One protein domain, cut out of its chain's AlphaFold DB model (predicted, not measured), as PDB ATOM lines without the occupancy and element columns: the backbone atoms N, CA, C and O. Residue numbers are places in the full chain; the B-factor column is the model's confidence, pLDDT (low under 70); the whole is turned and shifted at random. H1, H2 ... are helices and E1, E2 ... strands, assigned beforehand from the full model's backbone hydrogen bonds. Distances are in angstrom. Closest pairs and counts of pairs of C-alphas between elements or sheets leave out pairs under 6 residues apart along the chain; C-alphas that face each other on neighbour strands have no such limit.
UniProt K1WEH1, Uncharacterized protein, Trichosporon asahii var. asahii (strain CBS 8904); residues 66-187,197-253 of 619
ATOM      1  N   HIS A  66     107.426 140.635 112.508       62.78
ATOM      2  CA  HIS A  66     106.870 141.899 113.011       62.78
ATOM      3  C   HIS A  66     105.333 141.943 113.010       62.78
ATOM      4  O   HIS A  66     104.756 142.848 113.607       62.78
ATOM      5  N   ALA A  67     104.677 140.983 112.356       64.00
ATOM      6  CA  ALA A  67     103.226 140.931 112.200       64.00
ATOM      7  C   ALA A  67     102.588 139.767 112.984       64.00
ATOM      8  O   ALA A  67     101.370 139.684 113.066       64.00
ATOM      9  N   SER A  68     103.375 138.885 113.610       69.19
ATOM     10  CA  SER A  68     102.887 137.676 114.297       69.19
ATOM     11  C   SER A  68     102.136 137.929 115.615       69.19
ATOM     12  O   SER A  68     101.615 136.987 116.219       69.19
ATOM     13  N   SER A  69     102.100 139.177 116.091       84.75
ATOM     14  CA  SER A  69     101.403 139.583 117.312       84.75
ATOM     15  C   SER A  69     100.916 141.029 117.219       84.75
ATOM     16  O   SER A  69     101.685 141.920 116.837       84.75
ATOM     17  N   ALA A  70      99.662 141.258 117.611       88.44
ATOM     18  CA  ALA A  70      99.055 142.577 117.672       88.44
ATOM     19  C   ALA A  70      98.277 142.813 118.974       88.44
ATOM     20  O   ALA A  70      97.595 141.921 119.486       88.44
ATOM     21  N   ASN A  71      98.352 144.042 119.484       90.19
ATOM     22  CA  ASN A  71      97.649 144.492 120.683       90.19
ATOM     23  C   ASN A  71      96.853 145.767 120.424       90.19
ATOM     24  O   ASN A  71      97.262 146.626 119.642       90.19
ATOM     25  N   PHE A  72      95.740 145.922 121.140       89.00
ATOM     26  CA  PHE A  72      95.114 147.233 121.249       89.00
ATOM     27  C   PHE A  72      96.047 148.190 122.003       89.00
ATOM     28  O   PHE A  72      96.664 147.779 122.990       89.00
ATOM     29  N   PRO A  73      96.119 149.469 121.600       83.31
ATOM     30  CA  PRO A  73      96.815 150.492 122.368       83.31
ATOM     31  C   PRO A  73      96.297 150.535 123.812       83.31
ATOM     32  O   PRO A  73      95.103 150.748 124.051       83.31
ATOM     33  N   SER A  74      97.181 150.328 124.790       69.69
ATOM     34  CA  SER A  74      96.802 150.375 126.203       69.69
ATOM     35  C   SER A  74      96.362 151.786 126.594       69.69
ATOM     36  O   SER A  74      97.150 152.728 126.541       69.69
ATOM     37  N   ARG A  75      95.125 151.934 127.089       63.81
ATOM     38  CA  ARG A  75      94.642 153.196 127.691       63.81
ATOM     39  C   ARG A  75      95.284 153.497 129.056       63.81
ATOM     40  O   ARG A  75      95.194 154.619 129.543       63.81
ATOM     41  N   SER A  76      95.890 152.492 129.685       53.12
ATOM     42  CA  SER A  76      96.300 152.468 131.096       53.12
ATOM     43  C   SER A  76      97.807 152.638 131.340       53.12
ATOM     44  O   SER A  76      98.206 152.830 132.488       53.12
ATOM     45  N   SER A  77      98.657 152.614 130.307       47.16
ATOM     46  CA  SER A  77     100.113 152.701 130.487       47.16
ATOM     47  C   SER A  77     100.649 154.110 130.245       47.16
ATOM     48  O   SER A  77     101.025 154.466 129.136       47.16
ATOM     49  N   ALA A  78     100.767 154.889 131.324       42.00
ATOM     50  CA  ALA A  78     101.705 156.017 131.390       42.00
ATOM     51  C   ALA A  78     103.174 155.548 131.520       42.00
ATOM     52  O   ALA A  78     104.094 156.359 131.465       42.00
ATOM     53  N   VAL A  79     103.395 154.240 131.695       43.41
ATOM     54  CA  VAL A  79     104.714 153.611 131.750       43.41
ATOM     55  C   VAL A  79     104.765 152.540 130.661       43.41
ATOM     56  O   VAL A  79     104.076 151.528 130.797       43.41
ATOM     57  N   PRO A  80     105.530 152.731 129.575       43.12
ATOM     58  CA  PRO A  80     105.741 151.676 128.597       43.12
ATOM     59  C   PRO A  80     106.459 150.511 129.286       43.12
ATOM     60  O   PRO A  80     107.586 150.638 129.759       43.12
ATOM     61  N   THR A  81     105.794 149.366 129.393       50.38
ATOM     62  CA  THR A  81     106.479 148.103 129.668       50.38
ATOM     63  C   THR A  81     107.238 147.689 128.406       50.38
ATOM     64  O   THR A  81     106.780 147.951 127.295       50.38
ATOM     65  N   HIS A  82     108.379 147.008 128.550       41.38
ATOM     66  CA  HIS A  82     109.205 146.525 127.426       41.38
ATOM     67  C   HIS A  82     108.448 145.673 126.375       41.38
ATOM     68  O   HIS A  82     108.956 145.450 125.279       41.38
ATOM     69  N   GLU A  83     107.240 145.185 126.684       45.59
ATOM     70  CA  GLU A  83     106.356 144.474 125.746       45.59
ATOM     71  C   GLU A  83     105.495 145.416 124.883       45.59
ATOM     72  O   GLU A  83     105.210 145.085 123.732       45.59
ATOM     73  N   SER A  84     105.139 146.601 125.394       49.00
ATOM     74  CA  SER A  84     104.421 147.647 124.643       49.00
ATOM     75  C   SER A  84     105.274 148.209 123.494       49.00
ATOM     76  O   SER A  84     104.747 148.675 122.491       49.00
ATOM     77  N   GLU A  85     106.603 148.102 123.600       42.72
ATOM     78  CA  GLU A  85     107.552 148.515 122.556       42.72
ATOM     79  C   GLU A  85     107.705 147.498 121.408       42.72
ATOM     80  O   GLU A  85     108.280 147.840 120.376       42.72
ATOM     81  N   ARG A  86     107.224 146.250 121.557       48.66
ATOM     82  CA  ARG A  86     107.389 145.188 120.539       48.66
ATOM     83  C   ARG A  86     106.104 144.762 119.845       48.66
ATOM     84  O   ARG A  86     106.177 144.234 118.738       48.66
ATOM     85  N   ALA A  87     104.948 144.926 120.482       60.78
ATOM     86  CA  ALA A  87     103.688 144.510 119.885       60.78
ATOM     87  C   ALA A  87     103.187 145.567 118.902       60.78
ATOM     88  O   ALA A  87     102.969 146.722 119.267       60.78
ATOM     89  N   SER A  88     102.991 145.159 117.653       79.81
ATOM     90  CA  SER A  88     102.360 146.016 116.659       79.81
ATOM     91  C   SER A  88     100.885 146.255 117.021       79.81
ATOM     92  O   SER A  88     100.273 145.501 117.777       79.81
ATOM     93  N   THR A  89     100.276 147.294 116.461       86.19
ATOM     94  CA  THR A  89      98.809 147.427 116.449       86.19
ATOM     95  C   THR A  89      98.191 146.774 115.211       86.19
ATOM     96  O   THR A  89      96.984 146.862 115.019       86.19
ATOM     97  N   HIS A  90      99.002 146.145 114.355       87.62
ATOM     98  CA  HIS A  90      98.601 145.655 113.041       87.62
ATOM     99  C   HIS A  90      98.721 144.132 112.974       87.62
ATOM    100  O   HIS A  90      99.802 143.572 113.113       87.62
ATOM    101  N   PHE A  91      97.607 143.457 112.733       88.81
ATOM    102  CA  PHE A  91      97.555 142.013 112.563       88.81
ATOM    103  C   PHE A  91      97.371 141.674 111.081       88.81
ATOM    104  O   PHE A  91      96.306 141.930 110.516       88.81
ATOM    105  N   GLY A  92      98.407 141.121 110.451       83.31
ATOM    106  CA  GLY A  92      98.436 140.829 109.015       83.31
ATOM    107  C   GLY A  92      99.005 141.966 108.149       83.31
ATOM    108  O   GLY A  92      99.453 142.983 108.682       83.31
ATOM    109  N   PRO A  93      98.971 141.820 106.810       76.94
ATOM    110  CA  PRO A  93      98.426 140.676 106.079       76.94
ATOM    111  C   PRO A  93      99.381 139.477 106.138       76.94
ATOM    112  O   PRO A  93     100.599 139.639 106.167       76.94
ATOM    113  N   PHE A  94      98.829 138.267 106.158       71.62
ATOM    114  CA  PHE A  94      99.612 137.024 106.217       71.62
ATOM    115  C   PHE A  94      99.513 136.188 104.941       71.62
ATOM    116  O   PHE A  94     100.093 135.110 104.864       71.62
ATOM    117  N   ASN A  95      98.735 136.654 103.962       63.78
ATOM    118  CA  ASN A  95      98.317 135.863 102.816       63.78
ATOM    119  C   ASN A  95      97.784 136.727 101.656       63.78
ATOM    120  O   ASN A  95      97.674 137.952 101.752       63.78
ATOM    121  N   ASP A  96      97.387 136.039 100.584       60.91
ATOM    122  CA  ASP A  96      96.863 136.592  99.331       60.91
ATOM    123  C   ASP A  96      95.484 137.277  99.453       60.91
ATOM    124  O   ASP A  96      95.002 137.841  98.470       60.91
ATOM    125  N   ILE A  97      94.836 137.260 100.629       62.16
ATOM    126  CA  ILE A  97      93.551 137.959 100.847       62.16
ATOM    127  C   ILE A  97      93.766 139.474 100.837       62.16
ATOM    128  O   ILE A  97      92.852 140.226 100.508       62.16
ATOM    129  N   GLY A  98      94.967 139.927 101.209       71.31
ATOM    130  CA  GLY A  98      95.282 141.350 101.271       71.31
ATOM    131  C   GLY A  98      94.526 142.079 102.383       71.31
ATOM    132  O   GLY A  98      94.350 143.285 102.298       71.31
ATOM    133  N   ILE A  99      94.066 141.394 103.434       79.62
ATOM    134  CA  ILE A  99      93.386 142.035 104.569       79.62
ATOM    135  C   ILE A  99      94.286 142.006 105.802       79.62
ATOM    136  O   ILE A  99      94.939 141.009 106.104       79.62
ATOM    137  N   SER A 100      94.296 143.116 106.536       86.69
ATOM    138  CA  SER A 100      94.910 143.216 107.857       86.69
ATOM    139  C   SER A 100      94.027 144.019 108.805       86.69
ATOM    140  O   SER A 100      93.199 144.825 108.371       86.69
ATOM    141  N   LEU A 101      94.214 143.810 110.103       90.88
ATOM    142  CA  LEU A 101      93.468 144.494 111.153       90.88
ATOM    143  C   LEU A 101      94.378 145.498 111.850       90.88
ATOM    144  O   LEU A 101      95.368 145.111 112.463       90.88
ATOM    145  N   ALA A 102      94.023 146.775 111.809       90.75
ATOM    146  CA  ALA A 102      94.650 147.809 112.617       90.75
ATOM    147  C   ALA A 102      93.805 148.050 113.877       90.75
ATOM    148  O   ALA A 102      92.701 148.595 113.817       90.75
ATOM    149  N   LEU A 103      94.314 147.621 115.028       92.94
ATOM    150  CA  LEU A 103      93.662 147.735 116.328       92.94
ATOM    151  C   LEU A 103      93.792 149.173 116.850       92.94
ATOM    152  O   LEU A 103      94.903 149.663 117.047       92.94
ATOM    153  N   GLN A 104      92.667 149.861 117.074       91.50
ATOM    154  CA  GLN A 104      92.675 151.282 117.450       91.50
ATOM    155  C   GLN A 104      92.416 151.497 118.939       91.50
ATOM    156  O   GLN A 104      93.213 152.117 119.637       91.50
ATOM    157  N   SER A 105      91.296 150.991 119.450       92.00
ATOM    158  CA  SER A 105      90.975 151.077 120.874       92.00
ATOM    159  C   SER A 105      89.975 150.006 121.256       92.00
ATOM    160  O   SER A 105      89.115 149.683 120.450       92.00
ATOM    161  N   CYS A 106      90.023 149.506 122.484       92.69
ATOM    162  CA  CYS A 106      88.940 148.687 123.008       92.69
ATOM    163  C   CYS A 106      88.630 149.081 124.453       92.69
ATOM    164  O   CYS A 106      89.536 149.405 125.229       92.69
ATOM    165  N   ASP A 107      87.343 149.122 124.787       90.81
ATOM    166  CA  ASP A 107      86.879 149.454 126.127       90.81
ATOM    167  C   ASP A 107      87.171 148.303 127.092       90.81
ATOM    168  O   ASP A 107      87.012 147.131 126.760       90.81
ATOM    169  N   MET A 108      87.596 148.634 128.312       88.00
ATOM    170  CA  MET A 108      87.804 147.619 129.342       88.00
ATOM    171  C   MET A 108      86.478 146.937 129.702       88.00
ATOM    172  O   MET A 108      85.431 147.595 129.714       88.00
ATOM    173  N   PRO A 109      86.513 145.648 130.073       87.31
ATOM    174  CA  PRO A 109      85.318 144.942 130.492       87.31
ATOM    175  C   PRO A 109      84.731 145.586 131.758       87.31
ATOM    176  O   PRO A 109      85.491 146.032 132.629       87.31
ATOM    177  N   PRO A 110      83.395 145.602 131.925       85.56
ATOM    178  CA  PRO A 110      82.785 146.113 133.145       85.56
ATOM    179  C   PRO A 110      83.320 145.370 134.378       85.56
ATOM    180  O   PRO A 110      83.450 144.145 134.372       85.56
ATOM    181  N   VAL A 111      83.630 146.102 135.455       83.69
ATOM    182  CA  VAL A 111      84.357 145.577 136.633       83.69
ATOM    183  C   VAL A 111      83.677 144.355 137.256       83.69
ATOM    184  O   VAL A 111      84.342 143.413 137.686       83.69
ATOM    185  N   ASN A 112      82.347 144.358 137.311       82.69
ATOM    186  CA  ASN A 112      81.552 143.237 137.804       82.69
ATOM    187  C   ASN A 112      81.756 141.975 136.957       82.69
ATOM    188  O   ASN A 112      81.900 140.898 137.523       82.69
ATOM    189  N   VAL A 113      81.830 142.113 135.633       82.50
ATOM    190  CA  VAL A 113      82.037 140.984 134.720       82.50
ATOM    191  C   VAL A 113      83.482 140.513 134.763       82.50
ATOM    192  O   VAL A 113      83.740 139.327 134.938       82.50
ATOM    193  N   ALA A 114      84.433 141.447 134.715       79.88
ATOM    194  CA  ALA A 114      85.860 141.148 134.777       79.88
ATOM    195  C   ALA A 114      86.240 140.319 136.015       79.88
ATOM    196  O   ALA A 114      87.107 139.456 135.936       79.88
ATOM    197  N   ARG A 115      85.569 140.547 137.155       78.31
ATOM    198  CA  ARG A 115      85.776 139.778 138.393       78.31
ATOM    199  C   ARG A 115      85.250 138.346 138.324       78.31
ATOM    200  O   ARG A 115      85.850 137.470 138.941       78.31
ATOM    201  N   LEU A 116      84.139 138.112 137.627       79.19
ATOM    202  CA  LEU A 116      83.512 136.790 137.535       79.19
ATOM    203  C   LEU A 116      84.294 135.850 136.614       79.19
ATOM    204  O   LEU A 116      84.274 134.639 136.810       79.19
ATOM    205  N   THR A 117      85.036 136.406 135.658       81.44
ATOM    206  CA  THR A 117      85.654 135.639 134.572       81.44
ATOM    207  C   THR A 117      87.160 135.395 134.742       81.44
ATOM    208  O   THR A 117      87.781 134.734 133.909       81.44
ATOM    209  N   VAL A 118      87.761 135.872 135.844       82.38
ATOM    210  CA  VAL A 118      89.222 135.881 136.076       82.38
ATOM    211  C   VAL A 118      89.884 134.520 135.866       82.38
ATOM    212  O   VAL A 118      90.883 134.432 135.158       82.38
ATOM    213  N   VAL A 119      89.358 133.462 136.488       82.12
ATOM    214  CA  VAL A 119      90.028 132.149 136.528       82.12
ATOM    215  C   VAL A 119      90.076 131.512 135.141       82.12
ATOM    216  O   VAL A 119      91.145 131.117 134.670       82.12
ATOM    217  N   GLN A 120      88.928 131.452 134.464       83.31
ATOM    218  CA  GLN A 120      88.830 130.914 133.108       83.31
ATOM    219  C   GLN A 120      89.659 131.747 132.132       83.31
ATOM    220  O   GLN A 120      90.377 131.198 131.300       83.31
ATOM    221  N   ARG A 121      89.634 133.074 132.269       86.62
ATOM    222  CA  ARG A 121      90.382 133.967 131.389       86.62
ATOM    223  C   ARG A 121      91.894 133.853 131.576       86.62
ATOM    224  O   ARG A 121      92.618 133.788 130.586       86.62
ATOM    225  N   ALA A 122      92.373 133.744 132.816       87.56
ATOM    226  CA  ALA A 122      93.790 133.534 133.115       87.56
ATOM    227  C   ALA A 122      94.335 132.273 132.428       87.56
ATOM    228  O   ALA A 122      95.414 132.320 131.836       87.56
ATOM    229  N   LYS A 123      93.563 131.173 132.437       86.88
ATOM    230  CA  LYS A 123      93.915 129.911 131.765       86.88
ATOM    231  C   LYS A 123      94.300 130.134 130.298       86.88
ATOM    232  O   LYS A 123      95.375 129.721 129.867       86.88
ATOM    233  N   TRP A 124      93.426 130.795 129.543       89.56
ATOM    234  CA  TRP A 124      93.605 131.026 128.109       89.56
ATOM    235  C   TRP A 124      94.633 132.116 127.807       89.56
ATOM    236  O   TRP A 124      95.411 131.985 126.867       89.56
ATOM    237  N   LEU A 125      94.717 133.152 128.642       89.19
ATOM    238  CA  LEU A 125      95.732 134.196 128.501       89.19
ATOM    239  C   LEU A 125      97.158 133.661 128.689       89.19
ATOM    240  O   LEU A 125      98.052 134.068 127.949       89.19
ATOM    241  N   HIS A 126      97.383 132.730 129.624       86.38
ATOM    242  CA  HIS A 126      98.687 132.071 129.752       86.38
ATOM    243  C   HIS A 126      99.096 131.419 128.433       86.38
ATOM    244  O   HIS A 126     100.216 131.613 127.968       86.38
ATOM    245  N   TYR A 127      98.164 130.708 127.805       86.00
ATOM    246  CA  TYR A 127      98.389 130.056 126.526       86.00
ATOM    247  C   TYR A 127      98.656 131.048 125.383       86.00
ATOM    248  O   TYR A 127      99.643 130.883 124.669       86.00
ATOM    249  N   ILE A 128      97.844 132.105 125.243       88.19
ATOM    250  CA  ILE A 128      97.996 133.119 124.181       88.19
ATOM    251  C   ILE A 128      99.352 133.824 124.282       88.19
ATOM    252  O   ILE A 128     100.055 133.974 123.284       88.19
ATOM    253  N   HIS A 129      99.734 134.239 125.492       84.00
ATOM    254  CA  HIS A 129     100.982 134.969 125.719       84.00
ATOM    255  C   HIS A 129     102.207 134.062 125.850       84.00
ATOM    256  O   HIS A 129     103.321 134.573 125.943       84.00
ATOM    257  N   ARG A 130     102.016 132.736 125.920       79.88
ATOM    258  CA  ARG A 130     103.068 131.743 126.179       79.88
ATOM    259  C   ARG A 130     104.005 132.160 127.322       79.88
ATOM    260  O   ARG A 130     105.218 131.966 127.249       79.88
ATOM    261  N   ARG A 131     103.443 132.697 128.415       78.38
ATOM    262  CA  ARG A 131     104.207 133.096 129.612       78.38
ATOM    263  C   ARG A 131     103.560 132.651 130.916       78.38
ATOM    264  O   ARG A 131     102.336 132.629 131.047       78.38
ATOM    265  N   SER A 132     104.400 132.377 131.909       73.50
ATOM    266  CA  SER A 132     104.009 132.222 133.311       73.50
ATOM    267  C   SER A 132     104.063 133.566 134.042       73.50
ATOM    268  O   SER A 132     104.936 134.382 133.748       73.50
ATOM    269  N   GLY A 133     103.206 133.771 135.045       77.06
ATOM    270  CA  GLY A 133     103.246 134.955 135.913       77.06
ATOM    271  C   GLY A 133     102.009 135.855 135.808       77.06
ATOM    272  O   GLY A 133     100.976 135.417 135.310       77.06
ATOM    273  N   PRO A 134     102.070 137.093 136.328       80.44
ATOM    274  CA  PRO A 134     100.926 137.998 136.324       80.44
ATOM    275  C   PRO A 134     100.508 138.361 134.893       80.44
ATOM    276  O   PRO A 134     101.343 138.665 134.044       80.44
ATOM    277  N   LEU A 135      99.199 138.333 134.640       82.25
ATOM    278  CA  LEU A 135      98.603 138.604 133.334       82.25
ATOM    279  C   LEU A 135      97.704 139.846 133.385       82.25
ATOM    280  O   LEU A 135      97.027 140.063 134.395       82.25
ATOM    281  N   PRO A 136      97.640 140.633 132.297       80.50
ATOM    282  CA  PRO A 136      96.769 141.794 132.197       80.50
ATOM    283  C   PRO A 136      95.323 141.349 131.945       80.50
ATOM    284  O   PRO A 136      94.807 141.396 130.834       80.50
ATOM    285  N   LEU A 137      94.650 140.892 133.002       81.38
ATOM    286  CA  LEU A 137      93.283 140.362 132.932       81.38
ATOM    287  C   LEU A 137      92.240 141.398 132.493       81.38
ATOM    288  O   LEU A 137      91.144 141.015 132.105       81.38
ATOM    289  N   SER A 138      92.548 142.692 132.561       83.69
ATOM    290  CA  SER A 138      91.644 143.761 132.122       83.69
ATOM    291  C   SER A 138      91.820 144.128 130.649       83.69
ATOM    292  O   SER A 138      90.892 144.669 130.054       83.69
ATOM    293  N   ASP A 139      92.967 143.809 130.054       87.06
ATOM    294  CA  ASP A 139      93.307 144.238 128.698       87.06
ATOM    295  C   ASP A 139      92.821 143.216 127.677       87.06
ATOM    296  O   ASP A 139      92.723 142.027 127.979       87.06
ATOM    297  N   PHE A 140      92.506 143.666 126.466       91.00
ATOM    298  CA  PHE A 140      92.121 142.759 125.389       91.00
ATOM    299  C   PHE A 140      93.251 141.741 125.115       91.00
ATOM    300  O   PHE A 140      94.405 142.158 124.992       91.00
ATOM    301  N   PRO A 141      92.963 140.424 125.029       91.56
ATOM    302  CA  PRO A 141      93.984 139.418 124.741       91.56
ATOM    303  C   PRO A 141      94.686 139.677 123.402       91.56
ATOM    304  O   PRO A 141      94.017 139.938 122.406       91.56
ATOM    305  N   SER A 142      96.014 139.544 123.345       90.50
ATOM    306  CA  SER A 142      96.769 139.733 122.096       90.50
ATOM    307  C   SER A 142      96.233 138.861 120.960       90.50
ATOM    308  O   SER A 142      95.950 137.677 121.158       90.50
ATOM    309  N   LEU A 143      96.156 139.426 119.757       92.06
ATOM    310  CA  LEU A 143      95.970 138.637 118.545       92.06
ATOM    311  C   LEU A 143      97.329 138.073 118.146       92.06
ATOM    312  O   LEU A 143      98.258 138.828 117.884       92.06
ATOM    313  N   THR A 144      97.460 136.754 118.137       90.00
ATOM    314  CA  THR A 144      98.703 136.052 117.799       90.00
ATOM    315  C   THR A 144      98.402 134.892 116.864       90.00
ATOM    316  O   THR A 144      97.245 134.516 116.679       90.00
ATOM    317  N   HIS A 145      99.433 134.266 116.308       85.38
ATOM    318  CA  HIS A 145      99.274 133.089 115.448       85.38
ATOM    319  C   HIS A 145      98.593 131.892 116.134       85.38
ATOM    320  O   HIS A 145      98.082 131.015 115.450       85.38
ATOM    321  N   VAL A 146      98.547 131.844 117.475       89.12
ATOM    322  CA  VAL A 146      97.942 130.717 118.211       89.12
ATOM    323  C   VAL A 146      96.433 130.844 118.425       89.12
ATOM    324  O   VAL A 146      95.813 129.887 118.890       89.12
ATOM    325  N   VAL A 147      95.823 131.998 118.128       92.12
ATOM    326  CA  VAL A 147      94.400 132.235 118.446       92.12
ATOM    327  C   VAL A 147      93.464 131.329 117.646       92.12
ATOM    328  O   VAL A 147      92.449 130.897 118.178       92.12
ATOM    329  N   ALA A 148      93.819 130.954 116.417       89.75
ATOM    330  CA  ALA A 148      93.025 130.003 115.646       89.75
ATOM    331  C   ALA A 148      93.069 128.589 116.244       89.75
ATOM    332  O   ALA A 148      92.030 127.982 116.490       89.75
ATOM    333  N   THR A 149      94.259 128.094 116.593       89.00
ATOM    334  CA  THR A 149      94.409 126.794 117.264       89.00
ATOM    335  C   THR A 149      93.743 126.779 118.641       89.00
ATOM    336  O   THR A 149      93.176 125.766 119.054       89.00
ATOM    337  N   MET A 150      93.774 127.913 119.351       91.94
ATOM    338  CA  MET A 150      93.023 128.108 120.588       91.94
ATOM    339  C   MET A 150      91.524 127.909 120.356       91.94
ATOM    340  O   MET A 150      90.893 127.157 121.092       91.94
ATOM    341  N   VAL A 151      90.970 128.562 119.330       94.44
ATOM    342  CA  VAL A 151      89.556 128.450 118.966       94.44
ATOM    343  C   VAL A 151      89.203 127.016 118.600       94.44
ATOM    344  O   VAL A 151      88.185 126.518 119.067       94.44
ATOM    345  N   GLU A 152      90.033 126.315 117.825       90.50
ATOM    346  CA  GLU A 152      89.783 124.919 117.443       90.50
ATOM    347  C   GLU A 152      89.725 123.968 118.645       90.50
ATOM    348  O   GLU A 152      88.954 123.004 118.635       90.50
ATOM    349  N   HIS A 153      90.478 124.253 119.711       88.94
ATOM    350  CA  HIS A 153      90.558 123.401 120.894       88.94
ATOM    351  C   HIS A 153      89.172 123.079 121.475       88.94
ATOM    352  O   HIS A 153      88.369 123.975 121.710       88.94
ATOM    353  N   TYR A 154      88.880 121.807 121.760       86.19
ATOM    354  CA  TYR A 154      87.536 121.357 122.160       86.19
ATOM    355  C   TYR A 154      86.972 122.089 123.401       86.19
ATOM    356  O   TYR A 154      85.789 122.407 123.420       86.19
ATOM    357  N   ASP A 155      87.813 122.428 124.391       89.25
ATOM    358  CA  ASP A 155      87.414 123.220 125.576       89.25
ATOM    359  C   ASP A 155      87.045 124.683 125.263       89.25
ATOM    360  O   ASP A 155      86.530 125.386 126.131       89.25
ATOM    361  N   PHE A 156      87.350 125.185 124.065       92.75
ATOM    362  CA  PHE A 156      86.983 126.535 123.652       92.75
ATOM    363  C   PHE A 156      85.514 126.545 123.212       92.75
ATOM    364  O   PHE A 156      85.188 126.296 122.050       92.75
ATOM    365  N   THR A 157      84.634 126.746 124.191       94.00
ATOM    366  CA  THR A 157      83.170 126.752 124.066       94.00
ATOM    367  C   THR A 157      82.623 128.179 123.951       94.00
ATOM    368  O   THR A 157      83.370 129.149 124.082       94.00
ATOM    369  N   ASP A 158      81.306 128.313 123.770       94.25
ATOM    370  CA  ASP A 158      80.590 129.595 123.831       94.25
ATOM    371  C   ASP A 158      80.909 130.407 125.095       94.25
ATOM    372  O   ASP A 158      81.192 131.601 125.031       94.25
ATOM    373  N   GLU A 159      80.899 129.742 126.253       94.44
ATOM    374  CA  GLU A 159      81.221 130.358 127.541       94.44
ATOM    375  C   GLU A 159      82.634 130.945 127.522       94.44
ATOM    376  O   GLU A 159      82.838 132.105 127.872       94.44
ATOM    377  N   ILE A 160      83.608 130.173 127.037       94.31
ATOM    378  CA  ILE A 160      84.999 130.614 126.950       94.31
ATOM    379  C   ILE A 160      85.165 131.760 125.951       94.31
ATOM    380  O   ILE A 160      85.848 132.735 126.265       94.31
ATOM    381  N   ALA A 161      84.546 131.676 124.773       96.19
ATOM    382  CA  ALA A 161      84.608 132.739 123.777       96.19
ATOM    383  C   ALA A 161      84.070 134.057 124.353       96.19
ATOM    384  O   ALA A 161      84.725 135.101 124.238       96.19
ATOM    385  N   MET A 162      82.937 133.999 125.063       95.12
ATOM    386  CA  MET A 162      82.358 135.149 125.753       95.12
ATOM    387  C   MET A 162      83.256 135.665 126.879       95.12
ATOM    388  O   MET A 162      83.499 136.863 126.971       95.12
ATOM    389  N   VAL A 163      83.808 134.784 127.707       93.25
ATOM    390  CA  VAL A 163      84.665 135.154 128.841       93.25
ATOM    391  C   VAL A 163      85.978 135.800 128.396       93.25
ATOM    392  O   VAL A 163      86.404 136.799 128.980       93.25
ATOM    393  N   VAL A 164      86.642 135.228 127.391       93.38
ATOM    394  CA  VAL A 164      87.985 135.652 126.975       93.38
ATOM    395  C   VAL A 164      87.921 136.884 126.073       93.38
ATOM    396  O   VAL A 164      88.701 137.815 126.283       93.38
ATOM    397  N   TYR A 165      86.985 136.905 125.118       95.62
ATOM    398  CA  TYR A 165      86.871 137.950 124.097       95.62
ATOM    399  C   TYR A 165      85.515 138.670 124.118       95.62
ATOM    400  O   TYR A 165      85.477 139.891 123.997       95.62
ATOM    401  N   GLY A 166      84.399 137.969 124.326       93.88
ATOM    402  CA  GLY A 166      83.063 138.581 124.250       93.88
ATOM    403  C   GLY A 166      82.693 139.539 125.380       93.88
ATOM    404  O   GLY A 166      81.719 140.289 125.269       93.88
ATOM    405  N   VAL A 167      83.489 139.550 126.448       93.06
ATOM    406  CA  VAL A 167      83.424 140.487 127.571       93.06
ATOM    407  C   VAL A 167      83.749 141.923 127.136       93.06
ATOM    408  O   VAL A 167      83.316 142.878 127.779       93.06
ATOM    409  N   PHE A 168      84.478 142.073 126.029       93.75
ATOM    410  CA  PHE A 168      84.790 143.350 125.402       93.75
ATOM    411  C   PHE A 168      83.644 143.760 124.478       93.75
ATOM    412  O   PHE A 168      83.470 143.203 123.396       93.75
ATOM    413  N   GLU A 169      82.828 144.704 124.933       91.81
ATOM    414  CA  GLU A 169      81.595 145.101 124.239       91.81
ATOM    415  C   GLU A 169      81.810 146.047 123.072       91.81
ATOM    416  O   GLU A 169      80.995 146.065 122.158       91.81
ATOM    417  N   SER A 170      82.882 146.829 123.129       93.88
ATOM    418  CA  SER A 170      83.119 147.950 122.236       93.88
ATOM    419  C   SER A 170      84.606 148.011 121.913       93.88
ATOM    420  O   SER A 170      85.418 148.562 122.665       93.88
ATOM    421  N   CYS A 171      84.971 147.370 120.810       95.38
ATOM    422  CA  CYS A 171      86.280 147.474 120.198       95.38
ATOM    423  C   CYS A 171      86.173 148.240 118.873       95.38
ATOM    424  O   CYS A 171      85.255 148.026 118.084       95.38
ATOM    425  N   ASN A 172      87.156 149.100 118.623       94.81
ATOM    426  CA  ASN A 172      87.300 149.885 117.407       94.81
ATOM    427  C   ASN A 172      88.534 149.408 116.649       94.81
ATOM    428  O   ASN A 172      89.651 149.424 117.185       94.81
ATOM    429  N   ILE A 173      88.341 148.991 115.406       93.19
ATOM    430  CA  ILE A 173      89.412 148.505 114.535       93.19
ATOM    431  C   ILE A 173      89.269 149.126 113.153       93.19
ATOM    432  O   ILE A 173      88.194 149.563 112.767       93.19
ATOM    433  N   ASN A 174      90.345 149.138 112.385       90.38
ATOM    434  CA  ASN A 174      90.311 149.499 110.978       90.38
ATOM    435  C   ASN A 174      90.735 148.293 110.143       90.38
ATOM    436  O   ASN A 174      91.817 147.744 110.354       90.38
ATOM    437  N   ILE A 175      89.877 147.870 109.218       87.25
ATOM    438  CA  ILE A 175      90.212 146.827 108.254       87.25
ATOM    439  C   ILE A 175      90.965 147.491 107.106       87.25
ATOM    440  O   ILE A 175      90.387 148.238 106.313       87.25
ATOM    441  N   VAL A 176      92.265 147.220 107.021       84.19
ATOM    442  CA  VAL A 176      93.132 147.751 105.970       84.19
ATOM    443  C   VAL A 176      93.232 146.725 104.853       84.19
ATOM    444  O   VAL A 176      93.653 145.588 105.089       84.19
ATOM    445  N   VAL A 177      92.863 147.149 103.644       76.56
ATOM    446  CA  VAL A 177      92.985 146.348 102.427       76.56
ATOM    447  C   VAL A 177      94.262 146.744 101.687       76.56
ATOM    448  O   VAL A 177      94.452 147.898 101.292       76.56
ATOM    449  N   HIS A 178      95.143 145.769 101.527       68.25
ATOM    450  CA  HIS A 178      96.401 145.827 100.804       68.25
ATOM    451  C   HIS A 178      96.166 145.277  99.392       68.25
ATOM    452  O   HIS A 178      95.715 144.144  99.246       68.25
ATOM    453  N   HIS A 179      96.502 146.077  98.370       61.19
ATOM    454  CA  HIS A 179      96.247 145.859  96.931       61.19
ATOM    455  C   HIS A 179      94.823 146.191  96.430       61.19
ATOM    456  O   HIS A 179      93.842 146.127  97.164       61.19
ATOM    457  N   ASP A 180      94.703 146.473  95.122       47.97
ATOM    458  CA  ASP A 180      93.432 146.628  94.378       47.97
ATOM    459  C   ASP A 180      92.588 145.334  94.308       47.97
ATOM    460  O   ASP A 180      91.534 145.290  93.676       47.97
ATOM    461  N   ARG A 181      93.034 144.273  94.987       45.62
ATOM    462  CA  ARG A 181      92.379 142.971  95.088       45.62
ATOM    463  C   ARG A 181      91.423 142.945  96.267       45.62
ATOM    464  O   ARG A 181      91.604 142.168  97.195       45.62
ATOM    465  N   ILE A 182      90.373 143.760  96.221       47.84
ATOM    466  CA  ILE A 182      89.186 143.388  96.992       47.84
ATOM    467  C   ILE A 182      88.615 142.148  96.275       47.84
ATOM    468  O   ILE A 182      88.191 142.282  95.119       47.84
ATOM    469  N   PRO A 183      88.608 140.948  96.890       45.84
ATOM    470  CA  PRO A 183      88.189 139.720  96.204       45.84
ATOM    471  C   PRO A 183      86.716 139.775  95.785       45.84
ATOM    472  O   PRO A 183      86.309 139.176  94.798       45.84
ATOM    473  N   SER A 184      85.921 140.574  96.495       42.91
ATOM    474  CA  SER A 184      84.518 140.846  96.197       42.91
ATOM    475  C   SER A 184      84.294 141.989  95.193       42.91
ATOM    476  O   SER A 184      83.150 142.357  94.970       42.91
ATOM    477  N   PHE A 185      85.335 142.547  94.557       38.84
ATOM    478  CA  PHE A 185      85.179 143.521  93.457       38.84
ATOM    479  C   PHE A 185      85.960 143.175  92.185       38.84
ATOM    480  O   PHE A 185      85.646 143.720  91.128       38.84
ATOM    481  N   THR A 186      86.965 142.298  92.247       33.50
ATOM    482  CA  THR A 186      87.818 142.012  91.085       33.50
ATOM    483  C   THR A 186      88.162 140.528  91.015       33.50
ATOM    484  O   THR A 186      88.913 140.016  91.838       33.50
ATOM    485  N   GLY A 187      87.630 139.832  90.007       33.59
ATOM    486  CA  GLY A 187      87.997 138.454  89.651       33.59
ATOM    487  C   GLY A 187      89.404 138.353  89.048       33.59
ATOM    488  O   GLY A 187      89.576 137.815  87.958       33.59
ATOM    489  N   SER A 197     102.979 148.632  98.141       31.62
ATOM    490  CA  SER A 197     103.120 150.101  98.191       31.62
ATOM    491  C   SER A 197     101.830 150.901  97.947       31.62
ATOM    492  O   SER A 197     101.861 152.125  98.053       31.62
ATOM    493  N   SER A 198     100.671 150.262  97.731       39.12
ATOM    494  CA  SER A 198      99.377 150.961  97.617       39.12
ATOM    495  C   SER A 198      98.350 150.457  98.643       39.12
ATOM    496  O   SER A 198      97.804 149.360  98.508       39.12
ATOM    497  N   VAL A 199      98.076 151.278  99.660       47.28
ATOM    498  CA  VAL A 199      97.025 151.061 100.669       47.28
ATOM    499  C   VAL A 199      95.775 151.833 100.244       47.28
ATOM    500  O   VAL A 199      95.849 153.044 100.027       47.28
ATOM    501  N   ARG A 200      94.622 151.163 100.132       52.25
ATOM    502  CA  ARG A 200      93.322 151.844  99.993       52.25
ATOM    503  C   ARG A 200      92.830 152.244 101.389       52.25
ATOM    504  O   ARG A 200      93.075 151.513 102.347       52.25
ATOM    505  N   ASN A 201      92.159 153.395 101.517       55.03
ATOM    506  CA  ASN A 201      91.603 153.863 102.796       55.03
ATOM    507  C   ASN A 201      90.792 152.735 103.460       55.03
ATOM    508  O   ASN A 201      89.847 152.230 102.859       55.03
ATOM    509  N   GLY A 202      91.211 152.311 104.655       66.12
ATOM    510  CA  GLY A 202      90.595 151.191 105.369       66.12
ATOM    511  C   GLY A 202      89.172 151.485 105.854       66.12
ATOM    512  O   GLY A 202      88.754 152.644 105.926       66.12
ATOM    513  N   VAL A 203      88.428 150.424 106.177       79.00
ATOM    514  CA  VAL A 203      87.079 150.513 106.751       79.00
ATOM    515  C   VAL A 203      87.180 150.501 108.274       79.00
ATOM    516  O   VAL A 203      87.516 149.477 108.874       79.00
ATOM    517  N   THR A 204      86.868 151.634 108.904       84.62
ATOM    518  CA  THR A 204      86.786 151.734 110.365       84.62
ATOM    519  C   THR A 204      85.506 151.080 110.868       84.62
ATOM    520  O   THR A 204      84.411 151.389 110.403       84.62
ATOM    521  N   LEU A 205      85.657 150.197 111.845       88.19
ATOM    522  CA  LEU A 205      84.586 149.544 112.577       88.19
ATOM    523  C   LEU A 205      84.608 150.045 114.004       88.19
ATOM    524  O   LEU A 205      85.649 149.994 114.661       88.19
ATOM    525  N   GLU A 206      83.460 150.505 114.479       90.50
ATOM    526  CA  GLU A 206      83.307 151.055 115.818       90.50
ATOM    527  C   GLU A 206      82.332 150.209 116.627       90.50
ATOM    528  O   GLU A 206      81.306 149.760 116.115       90.50
ATOM    529  N   GLY A 207      82.649 150.005 117.905       91.38
ATOM    530  CA  GLY A 207      81.751 149.347 118.848       91.38
ATOM    531  C   GLY A 207      81.462 147.875 118.539       91.38
ATOM    532  O   GLY A 207      80.399 147.389 118.918       91.38
ATOM    533  N   ILE A 208      82.370 147.163 117.859       94.94
ATOM    534  CA  ILE A 208      82.202 145.725 117.602       94.94
ATOM    535  C   ILE A 208      82.604 144.898 118.824       94.94
ATOM    536  O   ILE A 208      83.497 145.273 119.590       94.94
ATOM    537  N   ASN A 209      81.974 143.742 118.998       96.19
ATOM    538  CA  ASN A 209      82.291 142.834 120.085       96.19
ATOM    539  C   ASN A 209      83.670 142.180 119.893       96.19
ATOM    540  O   ASN A 209      84.101 141.878 118.776       96.19
ATOM    541  N   GLY A 210      84.359 141.890 120.996       96.81
ATOM    542  CA  GLY A 210      85.662 141.235 120.957       96.81
ATOM    543  C   GLY A 210      85.662 139.846 120.305       96.81
ATOM    544  O   GLY A 210      86.678 139.471 119.717       96.81
ATOM    545  N   THR A 211      84.554 139.088 120.328       97.12
ATOM    546  CA  THR A 211      84.473 137.823 119.566       97.12
ATOM    547  C   THR A 211      84.447 138.056 118.059       97.12
ATOM    548  O   THR A 211      84.982 137.238 117.316       97.12
ATOM    549  N   THR A 212      83.897 139.181 117.600       97.31
ATOM    550  CA  THR A 212      83.945 139.605 116.194       97.31
ATOM    551  C   THR A 212      85.374 139.964 115.786       97.31
ATOM    552  O   THR A 212      85.822 139.572 114.711       97.31
ATOM    553  N   VAL A 213      86.146 140.610 116.670       97.12
ATOM    554  CA  VAL A 213      87.587 140.850 116.449       97.12
ATOM    555  C   VAL A 213      88.361 139.528 116.346       97.12
ATOM    556  O   VAL A 213      89.180 139.372 115.442       97.12
ATOM    557  N   LEU A 214      88.086 138.560 117.232       97.31
ATOM    558  CA  LEU A 214      88.686 137.220 117.177       97.31
ATOM    559  C   LEU A 214      88.340 136.496 115.868       97.31
ATOM    560  O   LEU A 214      89.219 135.919 115.234       97.31
ATOM    561  N   PHE A 215      87.078 136.558 115.444       96.62
ATOM    562  CA  PHE A 215      86.623 135.993 114.178       96.62
ATOM    563  C   PHE A 215      87.372 136.585 112.978       96.62
ATOM    564  O   PHE A 215      87.893 135.841 112.149       96.62
ATOM    565  N   LEU A 216      87.503 137.914 112.923       94.25
ATOM    566  CA  LEU A 216      88.278 138.591 111.883       94.25
ATOM    567  C   LEU A 216      89.756 138.183 111.923       94.25
ATOM    568  O   LEU A 216      90.367 138.008 110.874       94.25
ATOM    569  N   ALA A 217      90.333 137.975 113.108       93.38
ATOM    570  CA  ALA A 217      91.701 137.477 113.235       93.38
ATOM    571  C   ALA A 217      91.849 136.061 112.648       93.38
ATOM    572  O   ALA A 217      92.804 135.799 111.919       93.38
ATOM    573  N   CYS A 218      90.889 135.166 112.901       93.00
ATOM    574  CA  CYS A 218      90.859 133.831 112.295       93.00
ATOM    575  C   CYS A 218      90.690 133.881 110.766       93.00
ATOM    576  O   CYS A 218      91.313 133.077 110.074       93.00
ATOM    577  N   LEU A 219      89.921 134.844 110.239       89.50
ATOM    578  CA  LEU A 219      89.832 135.113 108.796       89.50
ATOM    579  C   LEU A 219      91.174 135.562 108.212       89.50
ATOM    580  O   LEU A 219      91.617 135.011 107.208       89.50
ATOM    581  N   VAL A 220      91.861 136.506 108.863       88.06
ATOM    582  CA  VAL A 220      93.193 136.960 108.428       88.06
ATOM    583  C   VAL A 220      94.221 135.820 108.472       88.06
ATOM    584  O   VAL A 220      95.113 135.785 107.630       88.06
ATOM    585  N   LEU A 221      94.076 134.857 109.389       86.56
ATOM    586  CA  LEU A 221      94.907 133.647 109.455       86.56
ATOM    587  C   LEU A 221      94.508 132.541 108.452       86.56
ATOM    588  O   LEU A 221      95.275 131.598 108.305       86.56
ATOM    589  N   GLN A 222      93.367 132.648 107.755       83.94
ATOM    590  CA  GLN A 222      92.807 131.605 106.868       83.94
ATOM    591  C   GLN A 222      92.472 130.266 107.549       83.94
ATOM    592  O   GLN A 222      92.529 129.195 106.946       83.94
ATOM    593  N   GLU A 223      92.058 130.307 108.811       87.25
ATOM    594  CA  GLU A 223      91.823 129.087 109.587       87.25
ATOM    595  C   GLU A 223      90.341 128.686 109.535       87.25
ATOM    596  O   GLU A 223      89.559 128.953 110.450       87.25
ATOM    597  N   ALA A 224      89.947 128.045 108.425       87.00
ATOM    598  CA  ALA A 224      88.558 127.697 108.089       87.00
ATOM    599  C   ALA A 224      87.811 126.957 109.213       87.00
ATOM    600  O   ALA A 224      86.646 127.243 109.487       87.00
ATOM    601  N   LYS A 225      88.483 126.043 109.924       89.00
ATOM    602  CA  LYS A 225      87.871 125.284 111.030       89.00
ATOM    603  C   LYS A 225      87.571 126.161 112.241       89.00
ATOM    604  O   LYS A 225      86.523 125.995 112.865       89.00
ATOM    605  N   ALA A 226      88.459 127.099 112.568       92.31
ATOM    606  CA  ALA A 226      88.235 128.066 113.636       92.31
ATOM    607  C   ALA A 226      87.079 129.019 113.289       92.31
ATOM    608  O   ALA A 226      86.202 129.249 114.124       92.31
ATOM    609  N   ILE A 227      87.048 129.513 112.045       92.88
ATOM    610  CA  ILE A 227      85.976 130.360 111.497       92.88
ATOM    611  C   ILE A 227      84.628 129.638 111.612       92.88
ATOM    612  O   ILE A 227      83.711 130.150 112.254       92.88
ATOM    613  N   GLN A 228      84.536 128.422 111.066       92.00
ATOM    614  CA  GLN A 228      83.330 127.597 111.107       92.00
ATOM    615  C   GLN A 228      82.864 127.366 112.549       92.00
ATOM    616  O   GLN A 228      81.709 127.628 112.880       92.00
ATOM    617  N   LYS A 229      83.780 126.958 113.437       94.44
ATOM    618  CA  LYS A 229      83.463 126.689 114.843       94.44
ATOM    619  C   LYS A 229      82.906 127.916 115.568       94.44
ATOM    620  O   LYS A 229      81.935 127.777 116.306       94.44
ATOM    621  N   LEU A 230      83.490 129.101 115.370       96.25
ATOM    622  CA  LEU A 230      82.989 130.337 115.988       96.25
ATOM    623  C   LEU A 230      81.580 130.682 115.515       96.25
ATOM    624  O   LEU A 230      80.757 131.107 116.323       96.25
ATOM    625  N   LEU A 231      81.293 130.497 114.226       94.25
ATOM    626  CA  LEU A 231      79.966 130.778 113.689       94.25
ATOM    627  C   LEU A 231      78.922 129.714 114.076       94.25
ATOM    628  O   LEU A 231      77.733 130.016 114.185       94.25
ATOM    629  N   ASP A 232      79.363 128.482 114.328       91.06
ATOM    630  CA  ASP A 232      78.519 127.364 114.756       91.06
ATOM    631  C   ASP A 232      78.118 127.394 116.224       91.06
ATOM    632  O   ASP A 232      77.137 126.755 116.611       91.06
ATOM    633  N   MET A 233      78.837 128.152 117.043       91.81
ATOM    634  CA  MET A 233      78.465 128.393 118.429       91.81
ATOM    635  C   MET A 233      77.047 128.987 118.532       91.81
ATOM    636  O   MET A 233      76.570 129.701 117.644       91.81
ATOM    637  N   GLU A 234      76.328 128.643 119.597       88.75
ATOM    638  CA  GLU A 234      74.921 128.996 119.793       88.75
ATOM    639  C   GLU A 234      74.742 130.479 120.132       88.75
ATOM    640  O   GLU A 234      73.766 131.092 119.700       88.75
ATOM    641  N   VAL A 235      75.682 131.071 120.877       92.00
ATOM    642  CA  VAL A 235      75.622 132.485 121.282       92.00
ATOM    643  C   VAL A 235      76.650 133.320 120.522       92.00
ATOM    644  O   VAL A 235      76.323 134.382 119.994       92.00
ATOM    645  N   THR A 236      77.881 132.829 120.414       95.50
ATOM    646  CA  THR A 236      79.022 133.521 119.808       95.50
ATOM    647  C   THR A 236      78.821 133.760 118.322       95.50
ATOM    648  O   THR A 236      79.021 134.885 117.865       95.50
ATOM    649  N   GLY A 237      78.346 132.753 117.587       94.88
ATOM    650  CA  GLY A 237      78.075 132.877 116.157       94.88
ATOM    651  C   GLY A 237      77.076 133.994 115.846       94.88
ATOM    652  O   GLY A 237      77.413 134.914 115.104       94.88
ATOM    653  N   PRO A 238      75.878 134.000 116.457       92.81
ATOM    654  CA  PRO A 238      74.913 135.084 116.279       92.81
ATOM    655  C   PRO A 238      75.414 136.471 116.704       92.81
ATOM    656  O   PRO A 238      75.034 137.454 116.072       92.81
ATOM    657  N   VAL A 239      76.262 136.580 117.738       95.19
ATOM    658  CA  VAL A 239      76.898 137.861 118.117       95.19
ATOM    659  C   VAL A 239      77.804 138.364 116.992       95.19
ATOM    660  O   VAL A 239      77.658 139.512 116.577       95.19
ATOM    661  N   ILE A 240      78.669 137.496 116.457       96.56
ATOM    662  CA  ILE A 240      79.559 137.819 115.332       96.56
ATOM    663  C   ILE A 240      78.739 138.234 114.108       96.56
ATOM    664  O   ILE A 240      78.952 139.307 113.551       96.56
ATOM    665  N   LEU A 241      77.765 137.413 113.708       94.38
ATOM    666  CA  LEU A 241      76.955 137.654 112.512       94.38
ATOM    667  C   LEU A 241      76.103 138.923 112.629       94.38
ATOM    668  O   LEU A 241      75.899 139.615 111.636       94.38
ATOM    669  N   ARG A 242      75.635 139.266 113.836       92.62
ATOM    670  CA  ARG A 242      74.946 140.536 114.091       92.62
ATOM    671  C   ARG A 242      75.878 141.725 113.890       92.62
ATOM    672  O   ARG A 242      75.485 142.683 113.231       92.62
ATOM    673  N   ASP A 243      77.085 141.684 114.449       93.88
ATOM    674  CA  ASP A 243      78.056 142.766 114.265       93.88
ATOM    675  C   ASP A 243      78.442 142.893 112.786       93.88
ATOM    676  O   ASP A 243      78.477 143.997 112.247       93.88
ATOM    677  N   MET A 244      78.619 141.766 112.088       91.44
ATOM    678  CA  MET A 244      78.838 141.759 110.643       91.44
ATOM    679  C   MET A 244      77.673 142.379 109.865       91.44
ATOM    680  O   MET A 244      77.912 143.148 108.939       91.44
ATOM    681  N   ALA A 245      76.428 142.069 110.238       88.25
ATOM    682  CA  ALA A 245      75.228 142.622 109.616       88.25
ATOM    683  C   ALA A 245      75.117 144.137 109.817       88.25
ATOM    684  O   ALA A 245      74.879 144.872 108.858       88.25
ATOM    685  N   ASN A 246      75.352 144.596 111.048       86.88
ATOM    686  CA  ASN A 246      75.293 146.006 111.424       86.88
ATOM    687  C   ASN A 246      76.399 146.838 110.761       86.88
ATOM    688  O   ASN A 246      76.174 147.995 110.416       86.88
ATOM    689  N   CYS A 247      77.585 146.255 110.589       83.69
ATOM    690  CA  CYS A 247      78.738 146.928 110.000       83.69
ATOM    691  C   CYS A 247      78.905 146.662 108.491       83.69
ATOM    692  O   CYS A 247      79.894 147.105 107.910       83.69
ATOM    693  N   GLY A 248      77.989 145.919 107.856       77.06
ATOM    694  CA  GLY A 248      78.071 145.579 106.430       77.06
ATOM    695  C   GLY A 248      79.341 144.803 106.061       77.06
ATOM    696  O   GLY A 248      79.940 145.046 105.018       77.06
ATOM    697  N   LEU A 249      79.798 143.885 106.917       81.31
ATOM    698  CA  LEU A 249      81.077 143.172 106.766       81.31
ATOM    699  C   LEU A 249      81.021 141.934 105.877       81.31
ATOM    700  O   LEU A 249      81.971 141.154 105.856       81.31
ATOM    701  N   GLY A 250      79.942 141.738 105.124       76.88
ATOM    702  CA  GLY A 250      79.830 140.579 104.246       76.88
ATOM    703  C   GLY A 250      80.977 140.471 103.241       76.88
ATOM    704  O   GLY A 250      81.440 139.373 102.975       76.88
ATOM    705  N   TRP A 251      81.512 141.598 102.761       75.44
ATOM    706  CA  TRP A 251      82.611 141.634 101.786       75.44
ATOM    707  C   TRP A 251      83.936 141.023 102.272       75.44
ATOM    708  O   TRP A 251      84.797 140.755 101.431       75.44
ATOM    709  N   VAL A 252      84.113 140.844 103.588       78.88
ATOM    710  CA  VAL A 252      85.340 140.298 104.197       78.88
ATOM    711  C   VAL A 252      85.435 138.781 104.000       78.88
ATOM    712  O   VAL A 252      86.536 138.238 103.946       78.88
ATOM    713  N   ILE A 253      84.298 138.093 103.874       77.69
ATOM    714  CA  ILE A 253      84.254 136.648 103.639       77.69
ATOM    715  C   ILE A 253      84.330 136.406 102.132       77.69
ATOM    716  O   ILE A 253      83.552 136.972 101.364       77.69
TER     717      ILE A 253
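What this domain is: This is residues 66 to 187 and 197 to 253 of the 619 residues of an uncharacterized protein of Trichosporon asahii var. asahii (strain CBS 8904) (UniProt K1WEH1). A strongly twisted sheet of three strands, E1, E2 and E3, has H5 packed along one face, and H5 is the core on which H3, H4, H6 and H7 pack. H1 and H2 lie off the sheet, H1 farthest from the core, while residues 77 to 83 stick out. The printed part has 179 residues, with eight named helices and three named strands in the order E1, H1, H2, H3, H4, E2, E3, H5, H6, H7, H8; the sheet is antiparallel, in the order E1, E2, E3, and the class is mixed, helices and strands. The whole is compact, with a radius of gyration of the C-alphas of 15.7 A and spans of 48 by 39 by 26 A.

How they stand to each other: Residues 66 to 98 hold no named element, but residues 90 to 91 pair antiparallel with residues 101 to 102 of E1, residues 99 to 106. H1, residues 111 to 116, and H2, residues 118 to 129, meet only through their link. H3, residues 147 to 152, is close to H2 but not clearly touching, the closest C-alphas being those of Ile 128 and Val 147, 6.8 A apart. H4, residues 158 to 166, touches H2 with residues 120 to 124 of H2 alone; the closest C-alphas are those of Arg 121 and Val 164, 5.3 A apart. E2, residues 171 to 178, is the antiparallel neighbour of E1 at 159 degrees, with N 102 and O 174 within hydrogen-bond range at 2.8 A. E3, residues 199 to 208, is antiparallel to E2 at 160 degrees, with N 205 and O 173 at 2.8 A. H5, residues 210 to 220, is on one face of the sheet, two layers, helix over strands: its height over the sheet is 9.1 A, and it runs along the strands over E1 and E2, at 15 degrees to E1 on the local plane. H5 touches H3, about perpendicular at 86 degrees, closest at the C-alphas of Ala 148 and Cys 218, 5.5 A. It touches H4 at 89 degrees, about perpendicular, closest at the C-alphas of Tyr 165 and Gly 210, 4.7 A. H6, residues 224 to 232, forms a helical hairpin with H5, a shallow tilt of 28 degrees, opposite ways; the closest C-alphas, those of Cys 218 and Ile 227, are 6.0 A apart. H7, residues 236 to 246, touches H5 about perpendicular at 84 degrees, closest at the C-alphas of Thr 212 and Ile 240, 4.8 A, and only grazes the sheet. H8, residues 249 to 252, also only grazes the sheet. In H3, H4, H5, H6 and H7 every O i to N i+4 pair is within hydrogen-bond range; H1 has 1 of 2, H2 has 6 of 8, and H8 is too short for such a pair.

Where its parts are: E1 begins at C-alpha 99 (93.386, 142.035, 104.569) and is 20.1 A long; E2 is 21.9 A and E3 23.1 A. H2 is 15.7 A long, H5 15.2 A and H7 15.5 A. H8 ends at C-alpha 252 (85.340, 140.298, 104.197).

The domain as a whole: The C-alphas farthest apart, those of Gly 133 and Gly 187, are 48.8 A apart. Residues 188 to 196 are not printed, and C-alphas 187 and 197 stand 20.9 A apart across the cut. The link from H2 to H3, 17 residues, is long. The mean pLDDT of the printed part is 80.8; it is under 70 in residues 66 to 68, 74 to 87, 95 to 97, 178 to 187 and 197 to 202.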